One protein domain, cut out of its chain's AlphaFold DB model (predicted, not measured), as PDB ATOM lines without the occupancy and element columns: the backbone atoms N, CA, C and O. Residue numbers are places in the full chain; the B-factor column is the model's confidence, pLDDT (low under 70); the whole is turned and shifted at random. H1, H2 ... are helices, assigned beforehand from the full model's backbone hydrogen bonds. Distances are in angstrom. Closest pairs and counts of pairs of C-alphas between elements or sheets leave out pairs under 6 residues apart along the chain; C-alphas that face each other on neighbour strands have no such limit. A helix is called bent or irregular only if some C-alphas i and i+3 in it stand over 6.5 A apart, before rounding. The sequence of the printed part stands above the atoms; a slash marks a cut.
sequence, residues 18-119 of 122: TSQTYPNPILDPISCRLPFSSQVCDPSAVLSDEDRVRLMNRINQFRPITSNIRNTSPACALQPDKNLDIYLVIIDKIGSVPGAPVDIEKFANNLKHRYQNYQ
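This is residues 18 to 119 of the 122 residues of an uncharacterized protein of Heligmosomoides polygyrus (UniProt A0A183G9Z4). This is a flat body with little regular structure, mostly loops, in which helices H1 and H2 lie at opposite sides and the loop stretch 85 to 92 runs between them. The 102 printed residues hold two named helices, H1 then H2, and no named strand; the class is all helix, with only 33 residues in named elements. The whole is compact, with a radius of gyration of the C-alphas of 14.7 A, spanning 41 by 35 by 18 A.

Start at Thr 18 and pass residues 18 to 48, which have no named element. Find C-alpha 49 at (326.616, 249.962, 193.498); H1, residues 49 to 66, runs 25.7 A from there. H2, residues 104 to 118, runs 21.2 A to C-alpha 118 at (335.784, 248.149, 218.467).

Residues 40 to 41 pair with residues 88 to 89, parallel. H1 and H2 are apart. H1 is irregular, but only just: C-alphas 61 and 64 are 6.7 A apart. Check O i to N i+4: 12 of 14 pairs in H1 and 10 of 11 in H2 are within hydrogen-bond range.

The farthest C-alphas, Asn 68 and Gly 99, are 43.8 A apart. The H1 to H2 link is long, 37 residues. The printed part has no cut. Confidence is under 70 at residues 75 to 78, 80, 96 to 100 and 117 to 119.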
ATOM      1  N   THR A  18     342.805 258.255 205.055       87.81
ATOM      2  CA  THR A  18     343.870 257.754 205.927       87.81
ATOM      3  C   THR A  18     343.308 256.661 206.831       87.81
ATOM      4  O   THR A  18     342.094 256.479 206.928       87.81
ATOM      5  N   SER A  19     344.166 255.938 207.554       87.88
ATOM      6  CA  SER A  19     343.694 254.919 208.501       87.88
ATOM      7  C   SER A  19     342.817 255.495 209.626       87.88
ATOM      8  O   SER A  19     342.093 254.754 210.286       87.88
ATOM      9  N   GLN A  20     342.878 256.813 209.856       87.19
ATOM     10  CA  GLN A  20     342.058 257.524 210.837       87.19
ATOM     11  C   GLN A  20     340.695 257.935 210.266       87.19
ATOM     12  O   GLN A  20     339.703 257.885 210.990       87.19
ATOM     13  N   THR A  21     340.640 258.328 208.989       88.94
ATOM     14  CA  THR A  21     339.430 258.882 208.359       88.94
ATOM     15  C   THR A  21     338.636 257.869 207.543       88.94
ATOM     16  O   THR A  21     337.476 258.123 207.237       88.94
ATOM     17  N   TYR A  22     339.219 256.716 207.205       91.69
ATOM     18  CA  TYR A  22     338.506 255.657 206.495       91.69
ATOM     19  C   TYR A  22     337.275 255.198 207.312       91.69
ATOM     20  O   TYR A  22     337.411 254.959 208.519       91.69
ATOM     21  N   PRO A  23     336.073 255.073 206.728       92.50
ATOM     22  CA  PRO A  23     334.872 254.743 207.492       92.50
ATOM     23  C   PRO A  23     334.891 253.296 208.006       92.50
ATOM     24  O   PRO A  23     335.544 252.425 207.437       92.50
ATOM     25  N   ASN A  24     334.221 253.028 209.129       91.75
ATOM     26  CA  ASN A  24     334.037 251.661 209.626       91.75
ATOM     27  C   ASN A  24     332.702 251.120 209.087       91.75
ATOM     28  O   ASN A  24     331.664 251.625 209.515       91.75
ATOM     29  N   PRO A  25     332.687 250.085 208.229       91.38
ATOM     30  CA  PRO A  25     331.458 249.611 207.589       91.38
ATOM     31  C   PRO A  25     330.452 248.961 208.546       91.38
ATOM     32  O   PRO A  25     329.306 248.742 208.167       91.38
ATOM     33  N   ILE A  26     330.846 248.661 209.787       89.75
ATOM     34  CA  ILE A  26     329.922 248.164 210.812       89.75
ATOM     35  C   ILE A  26     329.125 249.311 211.444       89.75
ATOM     36  O   ILE A  26     327.949 249.130 211.750       89.75
ATOM     37  N   LEU A  27     329.753 250.476 211.618       91.44
ATOM     38  CA  LEU A  27     329.217 251.611 212.386       91.44
ATOM     39  C   LEU A  27     328.677 252.727 211.516       91.44
ATOM     40  O   LEU A  27     327.766 253.440 211.917       91.44
ATOM     41  N   ASP A  28     329.263 252.871 210.337       91.75
ATOM     42  CA  ASP A  28     328.916 253.886 209.366       91.75
ATOM     43  C   ASP A  28     328.820 253.251 207.968       91.75
ATOM     44  O   ASP A  28     329.670 253.478 207.098       91.75
ATOM     45  N   PRO A  29     327.806 252.389 207.745       92.06
ATOM     46  CA  PRO A  29     327.604 251.748 206.450       92.06
ATOM     47  C   PRO A  29     327.282 252.764 205.347       92.06
ATOM     48  O   PRO A  29     327.644 252.549 204.191       92.06
ATOM     49  N   ILE A  30     326.674 253.900 205.701       92.88
ATOM     50  CA  ILE A  30     326.281 254.946 204.753       92.88
ATOM     51  C   ILE A  30     327.520 255.578 204.112       92.88
ATOM     52  O   ILE A  30     327.584 255.662 202.886       92.88
ATOM     53  N   SER A  31     328.544 255.936 204.898       93.25
ATOM     54  CA  SER A  31     329.810 256.441 204.342       93.25
ATOM     55  C   SER A  31     330.544 255.404 203.485       93.25
ATOM     56  O   SER A  31     331.295 255.770 202.587       93.25
ATOM     57  N   CYS A  32     330.301 254.111 203.714       92.75
ATOM     58  CA  CYS A  32     330.795 253.013 202.878       92.75
ATOM     59  C   CYS A  32     329.906 252.715 201.655       92.75
ATOM     60  O   CYS A  32     330.163 251.733 200.954       92.75
ATOM     61  N   ARG A  33     328.876 253.537 201.401       92.38
ATOM     62  CA  ARG A  33     327.889 253.376 200.320       92.38
ATOM     63  C   ARG A  33     327.156 252.040 200.371       92.38
ATOM     64  O   ARG A  33     326.936 251.388 199.349       92.38
ATOM     65  N   LEU A  34     326.797 251.628 201.582       90.25
ATOM     66  CA  LEU A  34     326.058 250.408 201.851       90.25
ATOM     67  C   LEU A  34     324.758 250.705 202.604       90.25
ATOM     68  O   LEU A  34     324.725 251.594 203.455       90.25
ATOM     69  N   PRO A  35     323.689 249.941 202.328       87.12
ATOM     70  CA  PRO A  35     322.414 250.116 203.017       87.12
ATOM     71  C   PRO A  35     322.444 249.603 204.464       87.12
ATOM     72  O   PRO A  35     321.656 250.058 205.288       87.12
ATOM     73  N   PHE A  36     323.340 248.663 204.783       89.62
ATOM     74  CA  PHE A  36     323.431 248.007 206.089       89.62
ATOM     75  C   PHE A  36     324.885 247.719 206.467       89.62
ATOM     76  O   PHE A  36     325.772 247.721 205.609       89.62
ATOM     77  N   SER A  37     325.115 247.439 207.754       90.19
ATOM     78  CA  SER A  37     326.423 247.048 208.284       90.19
ATOM     79  C   SER A  37     327.013 245.856 207.526       90.19
ATOM     80  O   SER A  37     326.324 244.873 207.251       90.19
ATOM     81  N   SER A  38     328.305 245.935 207.213       90.06
ATOM     82  CA  SER A  38     329.014 244.954 206.386       90.06
ATOM     83  C   SER A  38     330.497 244.892 206.752       90.06
ATOM     84  O   SER A  38     331.004 245.720 207.504       90.06
ATOM     85  N   GLN A  39     331.213 243.920 206.199       90.06
ATOM     86  CA  GLN A  39     332.673 243.860 206.230       90.06
ATOM     87  C   GLN A  39     333.322 244.501 204.995       90.06
ATOM     88  O   GLN A  39     334.544 244.617 204.935       90.06
ATOM     89  N   VAL A  40     332.525 244.916 204.008       93.19
ATOM     90  CA  VAL A  40     332.989 245.629 202.811       93.19
ATOM     91  C   VAL A  40     332.861 247.122 203.036       93.19
ATOM     92  O   VAL A  40     331.841 247.582 203.535       93.19
ATOM     93  N   CYS A  41     333.853 247.888 202.608       94.12
ATOM     94  CA  CYS A  41     333.727 249.330 202.512       94.12
ATOM     95  C   CYS A  41     334.393 249.829 201.233       94.12
ATOM     96  O   CYS A  41     335.558 249.512 201.002       94.12
ATOM     97  N   ASP A  42     333.665 250.613 200.439       93.94
ATOM     98  CA  ASP A  42     334.156 251.278 199.226       93.94
ATOM     99  C   ASP A  42     333.612 252.717 199.178       93.94
ATOM    100  O   ASP A  42     332.642 253.015 198.474       93.94
ATOM    101  N   PRO A  43     334.179 253.611 200.001       92.50
ATOM    102  CA  PRO A  43     333.649 254.957 200.170       92.50
ATOM    103  C   PRO A  43     333.929 255.848 198.942       92.50
ATOM    104  O   PRO A  43     333.119 256.719 198.602       92.50
ATOM    105  N   SER A  44     335.018 255.563 198.215       91.06
ATOM    106  CA  SER A  44     335.413 256.243 196.974       91.06
ATOM    107  C   SER A  44     334.594 255.813 195.746       91.06
ATOM    108  O   SER A  44     334.762 256.403 194.683       91.06
ATOM    109  N   ALA A  45     333.701 254.819 195.871       91.50
ATOM    110  CA  ALA A  45     332.968 254.215 194.752       91.50
ATOM    111  C   ALA A  45     333.858 253.771 193.591       91.50
ATOM    112  O   ALA A  45     333.591 254.061 192.424       91.50
ATOM    113  N   VAL A  46     334.910 253.029 193.928       92.81
ATOM    114  CA  VAL A  46     335.704 252.309 192.931       92.81
ATOM    115  C   VAL A  46     334.843 251.236 192.257       92.81
ATOM    116  O   VAL A  46     334.986 250.989 191.060       92.81
ATOM    117  N   LEU A  47     333.933 250.610 193.010       93.62
ATOM    118  CA  LEU A  47     332.958 249.657 192.493       93.62
ATOM    119  C   LEU A  47     331.633 250.337 192.136       93.62
ATOM    120  O   LEU A  47     331.215 251.319 192.755       93.62
ATOM    121  N   SER A  48     330.916 249.738 191.183       94.44
ATOM    122  CA  SER A  48     329.503 250.049 190.966       94.44
ATOM    123  C   SER A  48     328.672 249.661 192.197       94.44
ATOM    124  O   SER A  48     329.052 248.776 192.970       94.44
ATOM    125  N   ASP A  49     327.515 250.300 192.386       90.69
ATOM    126  CA  ASP A  49     326.616 249.962 193.498       90.69
ATOM    127  C   ASP A  49     326.154 248.498 193.433       90.69
ATOM    128  O   ASP A  49     326.076 247.821 194.461       90.69
ATOM    129  N   GLU A  50     325.933 247.973 192.222       92.19
ATOM    130  CA  GLU A  50     325.576 246.570 192.011       92.19
ATOM    131  C   GLU A  50     326.711 245.624 192.428       92.19
ATOM    132  O   GLU A  50     326.479 244.666 193.171       92.19
ATOM    133  N   ASP A  51     327.950 245.896 192.006       94.44
ATOM    134  CA  ASP A  51     329.100 245.052 192.345       94.44
ATOM    135  C   ASP A  51     329.409 245.088 193.842       94.44
ATOM    136  O   ASP A  51     329.752 244.058 194.427       94.44
ATOM    137  N   ARG A  52     329.223 246.243 194.489       92.88
ATOM    138  CA  ARG A  52     329.389 246.381 195.939       92.88
ATOM    139  C   ARG A  52     328.382 245.519 196.702       92.88
ATOM    140  O   ARG A  52     328.770 244.786 197.614       92.88
ATOM    141  N   VAL A  53     327.108 245.547 196.305       90.38
ATOM    142  CA  VAL A  53     326.060 244.694 196.896       90.38
ATOM    143  C   VAL A  53     326.335 243.214 196.613       90.38
ATOM    144  O   VAL A  53     326.210 242.374 197.507       90.38
ATOM    145  N   ARG A  54     326.773 242.874 195.396       92.50
ATOM    146  CA  ARG A  54     327.155 241.505 195.023       92.50
ATOM    147  C   ARG A  54     328.316 240.988 195.875       92.50
ATOM    148  O   ARG A  54     328.275 239.843 196.326       92.50
ATOM    149  N   LEU A  55     329.327 241.819 196.122       91.50
ATOM    150  CA  LEU A  55     330.475 241.493 196.968       91.50
ATOM    151  C   LEU A  55     330.061 241.290 198.429       91.50
ATOM    152  O   LEU A  55     330.434 240.284 199.032       91.50
ATOM    153  N   MET A  56     329.233 242.191 198.969       90.69
ATOM    154  CA  MET A  56     328.647 242.048 200.306       90.69
ATOM    155  C   MET A  56     327.908 240.710 200.450       90.69
ATOM    156  O   MET A  56     328.149 239.967 201.399       90.69
ATOM    157  N   ASN A  57     327.056 240.361 199.482       90.44
ATOM    158  CA  ASN A  57     326.305 239.107 199.508       90.44
ATOM    159  C   ASN A  57     327.223 237.875 199.480       90.44
ATOM    160  O   ASN A  57     326.993 236.926 200.226       90.44
ATOM    161  N   ARG A  58     328.293 237.896 198.674       89.94
ATOM    162  CA  ARG A  58     329.287 236.806 198.639       89.94
ATOM    163  C   ARG A  58     330.029 236.650 199.964       89.94
ATOM    164  O   ARG A  58     330.242 235.527 200.411       89.94
ATOM    165  N   ILE A  59     330.393 237.749 200.620       87.38
ATOM    166  CA  ILE A  59     331.057 237.697 201.931       87.38
ATOM    167  C   ILE A  59     330.117 237.153 203.005       87.38
ATOM    168  O   ILE A  59     330.522 236.304 203.798       87.38
ATOM    169  N   ASN A  60     328.845 237.553 202.982       85.88
ATOM    170  CA  ASN A  60     327.838 237.010 203.892       85.88
ATOM    171  C   ASN A  60     327.658 235.492 203.727       85.88
ATOM    172  O   ASN A  60     327.459 234.794 204.717       85.88
ATOM    173  N   GLN A  61     327.786 234.968 202.503       87.94
ATOM    174  CA  GLN A  61     327.782 233.522 202.235       87.94
ATOM    175  C   GLN A  61     329.058 232.817 202.717       87.94
ATOM    176  O   GLN A  61     329.006 231.653 203.104       87.94
ATOM    177  N   PHE A  62     330.199 233.509 202.715       83.69
ATOM    178  CA  PHE A  62     331.481 232.956 203.152       83.69
ATOM    179  C   PHE A  62     331.621 232.897 204.680       83.69
ATOM    180  O   PHE A  62     332.220 231.970 205.219       83.69
ATOM    181  N   ARG A  63     331.017 233.848 205.399       80.25
ATOM    182  CA  ARG A  63     331.106 233.965 206.862       80.25
ATOM    183  C   ARG A  63     330.746 232.693 207.659       80.25
ATOM    184  O   ARG A  63     331.506 232.355 208.566       80.25
ATOM    185  N   PRO A  64     329.647 231.964 207.376       82.62
ATOM    186  CA  PRO A  64     329.353 230.713 208.083       82.62
ATOM    187  C   PRO A  64     330.342 229.587 207.752       82.62
ATOM    188  O   PRO A  64     330.479 228.645 208.521       82.62
ATOM    189  N   ILE A  65     331.055 229.667 206.624       83.00
ATOM    190  CA  ILE A  65     332.082 228.679 206.265       83.00
ATOM    191  C   ILE A  65     333.330 228.897 207.129       83.00
ATOM    192  O   ILE A  65     333.932 227.938 207.613       83.00
ATOM    193  N   THR A  66     333.701 230.155 207.379       77.69
ATOM    194  CA  THR A  66     334.876 230.502 208.191       77.69
ATOM    195  C   THR A  66     334.614 230.540 209.689       77.69
ATOM    196  O   THR A  66     335.567 230.621 210.459       77.69
ATOM    197  N   SER A  67     333.361 230.442 210.140       76.38
ATOM    198  CA  SER A  67     333.020 230.489 211.570       76.38
ATOM    199  C   SER A  67     333.589 229.326 212.384       76.38
ATOM    200  O   SER A  67     333.609 229.393 213.604       76.38
ATOM    201  N   ASN A  68     334.037 228.253 211.735       76.25
ATOM    202  CA  ASN A  68     334.669 227.118 212.412       76.25
ATOM    203  C   ASN A  68     336.193 227.276 212.538       76.25
ATOM    204  O   ASN A  68     336.856 226.440 213.155       76.25
ATOM    205  N   ILE A  69     336.764 228.333 211.953       78.38
ATOM    206  CA  ILE A  69     338.187 228.639 212.065       78.38
ATOM    207  C   ILE A  69     338.409 229.324 213.409       78.38
ATOM    208  O   ILE A  69     338.085 230.500 213.590       78.38
ATOM    209  N   ARG A  70     338.983 228.574 214.355       74.00
ATOM    210  CA  ARG A  70     339.360 229.113 215.663       74.00
ATOM    211  C   ARG A  70     340.409 230.202 215.492       74.00
ATOM    212  O   ARG A  70     341.430 229.992 214.836       74.00
ATOM    213  N   ASN A  71     340.168 231.347 216.113       72.50
ATOM    214  CA  ASN A  71     341.134 232.428 216.138       72.50
ATOM    215  C   ASN A  71     342.288 232.063 217.085       72.50
ATOM    216  O   ASN A  71     342.118 232.010 218.298       72.50
ATOM    217  N   THR A  72     343.467 231.794 216.525       75.06
ATOM    218  CA  THR A  72     344.690 231.483 217.285       75.06
ATOM    219  C   THR A  72     345.603 232.699 217.450       75.06
ATOM    220  O   THR A  72     346.767 232.548 217.822       75.06
ATOM    221  N   SER A  73     345.121 233.905 217.130       70.75
ATOM    222  CA  SER A  73     345.902 235.129 217.296       70.75
ATOM    223  C   SER A  73     346.156 235.397 218.784       70.75
ATOM    224  O   SER A  73     345.193 235.444 219.552       70.75
ATOM    225  N   PRO A  74     347.409 235.665 219.203       70.94
ATOM    226  CA  PRO A  74     347.717 236.020 220.589       70.94
ATOM    227  C   PRO A  74     346.909 237.220 221.104       70.94
ATOM    228  O   PRO A  74     346.534 237.253 222.271       70.94
ATOM    229  N   ALA A  75     346.577 238.172 220.224       67.56
ATOM    230  CA  ALA A  75     345.778 239.354 220.561       67.56
ATOM    231  C   ALA A  75     344.306 239.038 220.895       67.56
ATOM    232  O   ALA A  75     343.603 239.885 221.430       67.56
ATOM    233  N   CYS A  76     343.832 237.833 220.572       65.81
ATOM    234  CA  CYS A  76     342.473 237.375 220.856       65.81
ATOM    235  C   CYS A  76     342.463 236.201 221.847       65.81
ATOM    236  O   CYS A  76     341.437 235.544 222.001       65.81
ATOM    237  N   ALA A  77     343.582 235.936 222.537       68.50
ATOM    238  CA  ALA A  77     343.708 234.820 223.479       68.50
ATOM    239  C   ALA A  77     342.668 234.866 224.613       68.50
ATOM    240  O   ALA A  77     342.246 233.825 225.109       68.50
ATOM    241  N   LEU A  78     342.228 236.070 224.993       68.31
ATOM    242  CA  LEU A  78     341.214 236.293 226.025       68.31
ATOM    243  C   LEU A  78     339.772 236.134 225.511       68.31
ATOM    244  O   LEU A  78     338.834 236.216 226.298       68.31
ATOM    245  N   GLN A  79     339.580 235.884 224.211       70.62
ATOM    246  CA  GLN A  79     338.267 235.703 223.591       70.62
ATOM    247  C   GLN A  79     338.241 234.511 222.623       70.62
ATOM    248  O   GLN A  79     338.108 234.689 221.409       70.62
ATOM    249  N   PRO A  80     338.330 233.278 223.153       66.31
ATOM    250  CA  PRO A  80     338.418 232.058 222.347       66.31
ATOM    251  C   PRO A  80     337.163 231.779 221.504       66.31
ATOM    252  O   PRO A  80     337.243 231.043 220.522       66.31
ATOM    253  N   ASP A  81     336.027 232.388 221.855       71.69
ATOM    254  CA  ASP A  81     334.749 232.238 221.147       71.69
ATOM    255  C   ASP A  81     334.601 233.203 219.955       71.69
ATOM    256  O   ASP A  81     333.593 233.173 219.242       71.69
ATOM    257  N   LYS A  82     335.576 234.096 219.728       71.19
ATOM    258  CA  LYS A  82     335.563 235.010 218.581       71.19
ATOM    259  C   LYS A  82     336.160 234.340 217.353       71.19
ATOM    260  O   LYS A  82     337.305 233.893 217.349       71.19
ATOM    261  N   ASN A  83     335.390 234.363 216.274       70.12
ATOM    262  CA  ASN A  83     335.833 233.879 214.976       70.12
ATOM    263  C   ASN A  83     336.649 234.938 214.238       70.12
ATOM    264  O   ASN A  83     336.557 236.134 214.517       70.12
ATOM    265  N   LEU A  84     337.441 234.482 213.273       72.56
ATOM    266  CA  LEU A  84     338.164 235.370 212.376       72.56
ATOM    267  C   LEU A  84     337.168 236.124 211.477       72.56
ATOM    268  O   LEU A  84     336.443 235.511 210.694       72.56
ATOM    269  N   ASP A  85     337.147 237.454 211.586       76.94
ATOM    270  CA  ASP A  85     336.383 238.335 210.700       76.94
ATOM    271  C   ASP A  85     337.314 238.931 209.630       76.94
ATOM    272  O   ASP A  85     338.395 239.445 209.925       76.94
ATOM    273  N   ILE A  86     336.882 238.870 208.370       79.56
ATOM    274  CA  ILE A  86     337.627 239.394 207.220       79.56
ATOM    275  C   ILE A  86     336.964 240.686 206.765       79.56
ATOM    276  O   ILE A  86     335.789 240.671 206.409       79.56
ATOM    277  N   TYR A  87     337.730 241.774 206.728       88.12
ATOM    278  CA  TYR A  87     337.298 243.070 206.207       88.12
ATOM    279  C   TYR A  87     337.870 243.313 204.810       88.12
ATOM    280  O   TYR A  87     339.064 243.118 204.585       88.12
ATOM    281  N   LEU A  88     337.029 243.779 203.883       92.06
ATOM    282  CA  LEU A  88     337.440 244.235 202.557       92.06
ATOM    283  C   LEU A  88     337.410 245.762 202.499       92.06
ATOM    284  O   LEU A  88     336.353 246.393 202.545       92.06
ATOM    285  N   VAL A  89     338.602 246.332 202.374       92.88
ATOM    286  CA  VAL A  89     338.856 247.770 202.289       92.88
ATOM    287  C   VAL A  89     339.198 248.099 200.842       92.88
ATOM    288  O   VAL A  89     340.194 247.600 200.320       92.88
ATOM    289  N   ILE A  90     338.368 248.911 200.190       93.31
ATOM    290  CA  ILE A  90     338.539 249.326 198.798       93.31
ATOM    291  C   ILE A  90     338.806 250.825 198.785       93.31
ATOM    292  O   ILE A  90     337.985 251.628 199.223       93.31
ATOM    293  N   ILE A  91     339.980 251.196 198.292       88.62
ATOM    294  CA  ILE A  91     340.445 252.575 198.273       88.62
ATOM    295  C   ILE A  91     341.128 252.852 196.936       88.62
ATOM    296  O   ILE A  91     341.899 252.034 196.440       88.62
ATOM    297  N   ASP A  92     340.832 254.007 196.354       85.81
ATOM    298  CA  ASP A  92     341.453 254.511 195.130       85.81
ATOM    299  C   ASP A  92     342.860 255.060 195.403       85.81
ATOM    300  O   ASP A  92     343.798 254.812 194.644       85.81
ATOM    301  N   LYS A  93     343.024 255.784 196.518       83.62
ATOM    302  CA  LYS A  93     344.298 256.360 196.941       83.62
ATOM    303  C   LYS A  93     344.385 256.492 198.458       83.62
ATOM    304  O   LYS A  93     343.531 257.102 199.096       83.62
ATOM    305  N   ILE A  94     345.475 255.986 199.032       82.81
ATOM    306  CA  ILE A  94     345.789 256.193 200.449       82.81
ATOM    307  C   ILE A  94     346.287 257.627 200.645       82.81
ATOM    308  O   ILE A  94     347.200 258.077 199.948       82.81
ATOM    309  N   GLY A  95     345.709 258.325 201.623       75.69
ATOM    310  CA  GLY A  95     346.154 259.653 202.027       75.69
ATOM    311  C   GLY A  95     347.598 259.636 202.515       75.69
ATOM    312  O   GLY A  95     347.928 258.946 203.480       75.69
ATOM    313  N   SER A  96     348.465 260.404 201.858       68.12
ATOM    314  CA  SER A  96     349.859 260.580 202.270       68.12
ATOM    315  C   SER A  96     349.994 261.737 203.258       68.12
ATOM    316  O   SER A  96     349.507 262.837 202.994       68.12
ATOM    317  N   VAL A  97     350.722 261.524 204.354       64.00
ATOM    318  CA  VAL A  97     351.209 262.625 205.198       64.00
ATOM    319  C   VAL A  97     352.421 263.257 204.497       64.00
ATOM    320  O   VAL A  97     353.284 262.508 204.034       64.00
ATOM    321  N   PRO A  98     352.525 264.597 204.393       62.84
ATOM    322  CA  PRO A  98     353.691 265.241 203.791       62.84
ATOM    323  C   PRO A  98     354.998 264.747 204.428       62.84
ATOM    324  O   PRO A  98     355.150 264.788 205.647       62.84
ATOM    325  N   GLY A  99     355.932 264.263 203.604       62.97
ATOM    326  CA  GLY A  99     357.238 263.766 204.056       62.97
ATOM    327  C   GLY A  99     357.277 262.305 204.526       62.97
ATOM    328  O   GLY A  99     358.349 261.839 204.900       62.97
ATOM    329  N   ALA A 100     356.163 261.567 204.479       67.25
ATOM    330  CA  ALA A 100     356.137 260.134 204.778       67.25
ATOM    331  C   ALA A 100     355.714 259.316 203.541       67.25
ATOM    332  O   ALA A 100     354.734 259.677 202.882       67.25
ATOM    333  N   PRO A 101     356.413 258.209 203.216       70.69
ATOM    334  CA  PRO A 101     355.983 257.315 202.149       70.69
ATOM    335  C   PRO A 101     354.642 256.659 202.502       70.69
ATOM    336  O   PRO A 101     354.339 256.408 203.671       70.69
ATOM    337  N   VAL A 102     353.835 256.380 201.476       76.19
ATOM    338  CA  VAL A 102     352.601 255.605 201.634       76.19
ATOM    339  C   VAL A 102     352.979 254.160 201.940       76.19
ATOM    340  O   VAL A 102     353.609 253.494 201.124       76.19
ATOM    341  N   ASP A 103     352.575 253.691 203.115       83.81
ATOM    342  CA  ASP A 103     352.817 252.334 203.590       83.81
ATOM    343  C   ASP A 103     351.471 251.623 203.782       83.81
ATOM    344  O   ASP A 103     350.687 251.949 204.682       83.81
ATOM    345  N   ILE A 104     351.199 250.670 202.887       87.06
ATOM    346  CA  ILE A 104     349.960 249.883 202.864       87.06
ATOM    347  C   ILE A 104     349.857 249.017 204.121       87.06
ATOM    348  O   ILE A 104     348.772 248.886 204.686       87.06
ATOM    349  N   GLU A 105     350.972 248.458 204.590       88.00
ATOM    350  CA  GLU A 105     350.990 247.598 205.768       88.00
ATOM    351  C   GLU A 105     350.700 248.412 207.029       88.00
ATOM    352  O   GLU A 105     349.845 248.036 207.834       88.00
ATOM    353  N   LYS A 106     351.327 249.584 207.173       87.75
ATOM    354  CA  LYS A 106     351.026 250.513 208.270       87.75
ATOM    355  C   LYS A 106     349.569 250.972 208.241       87.75
ATOM    356  O   LYS A 106     348.920 251.018 209.288       87.75
ATOM    357  N   PHE A 107     349.037 251.295 207.062       88.75
ATOM    358  CA  PHE A 107     347.633 251.667 206.894       88.75
ATOM    359  C   PHE A 107     346.695 250.531 207.327       88.75
ATOM    360  O   PHE A 107     345.818 250.749 208.168       88.75
ATOM    361  N   ALA A 108     346.919 249.314 206.825       90.12
ATOM    362  CA  ALA A 108     346.117 248.138 207.152       90.12
ATOM    363  C   ALA A 108     346.202 247.778 208.643       90.12
ATOM    364  O   ALA A 108     345.181 247.500 209.267       90.12
ATOM    365  N   ASN A 109     347.390 247.852 209.249       88.19
ATOM    366  CA  ASN A 109     347.579 247.577 210.672       88.19
ATOM    367  C   ASN A 109     346.891 248.614 211.568       88.19
ATOM    368  O   ASN A 109     346.267 248.235 212.560       88.19
ATOM    369  N   ASN A 110     346.929 249.898 211.206       89.31
ATOM    370  CA  ASN A 110     346.206 250.939 211.938       89.31
ATOM    371  C   ASN A 110     344.684 250.778 211.819       89.31
ATOM    372  O   ASN A 110     343.967 250.956 212.806       89.31
ATOM    373  N   LEU A 111     344.178 250.416 210.633       90.19
ATOM    374  CA  LEU A 111     342.761 250.088 210.454       90.19
ATOM    375  C   LEU A 111     342.356 248.884 211.296       90.19
ATOM    376  O   LEU A 111     341.378 248.963 212.036       90.19
ATOM    377  N   LYS A 112     343.147 247.810 211.227       86.75
ATOM    378  CA  LYS A 112     342.961 246.600 212.024       86.75
ATOM    379  C   LYS A 112     342.892 246.942 213.509       86.75
ATOM    380  O   LYS A 112     341.916 246.576 214.145       86.75
ATOM    381  N   HIS A 113     343.842 247.712 214.039       84.12
ATOM    382  CA  HIS A 113     343.834 248.120 215.445       84.12
ATOM    383  C   HIS A 113     342.574 248.921 215.806       84.12
ATOM    384  O   HIS A 113     341.947 248.658 216.833       84.12
ATOM    385  N   ARG A 114     342.160 249.872 214.960       86.88
ATOM    386  CA  ARG A 114     340.962 250.686 215.211       86.88
ATOM    387  C   ARG A 114     339.678 249.853 215.182       86.88
ATOM    388  O   ARG A 114     338.795 250.080 216.003       86.88
ATOM    389  N   TYR A 115     339.566 248.899 214.261       84.44
ATOM    390  CA  TYR A 115     338.395 248.025 214.160       84.44
ATOM    391  C   TYR A 115     338.390 246.935 215.235       84.44
ATOM    392  O   TYR A 115     337.333 246.654 215.788       84.44
ATOM    393  N   GLN A 116     339.548 246.371 215.588       73.06
ATOM    394  CA  GLN A 116     339.694 245.377 216.658       73.06
ATOM    395  C   GLN A 116     339.430 245.972 218.041       73.06
ATOM    396  O   GLN A 116     338.749 245.346 218.837       73.06
ATOM    397  N   ASN A 117     339.855 247.208 218.313       62.62
ATOM    398  CA  ASN A 117     339.457 247.900 219.547       62.62
ATOM    399  C   ASN A 117     337.934 248.065 219.653       62.62
ATOM    400  O   ASN A 117     337.397 248.171 220.751       62.62
ATOM    401  N   TYR A 118     337.239 248.106 218.512       52.72
ATOM    402  CA  TYR A 118     335.784 248.149 218.467       52.72
ATOM    403  C   TYR A 118     335.160 246.754 218.605       52.72
ATOM    404  O   TYR A 118     334.144 246.576 219.275       52.72
ATOM    405  N   GLN A 119     335.788 245.740 218.009       53.72
ATOM    406  CA  GLN A 119     335.514 244.335 218.281       53.72
ATOM    407  C   GLN A 119     336.186 243.925 219.596       53.72
ATOM    408  O   GLN A 119     337.108 243.122 219.556       53.72
TER     409      GLN A 119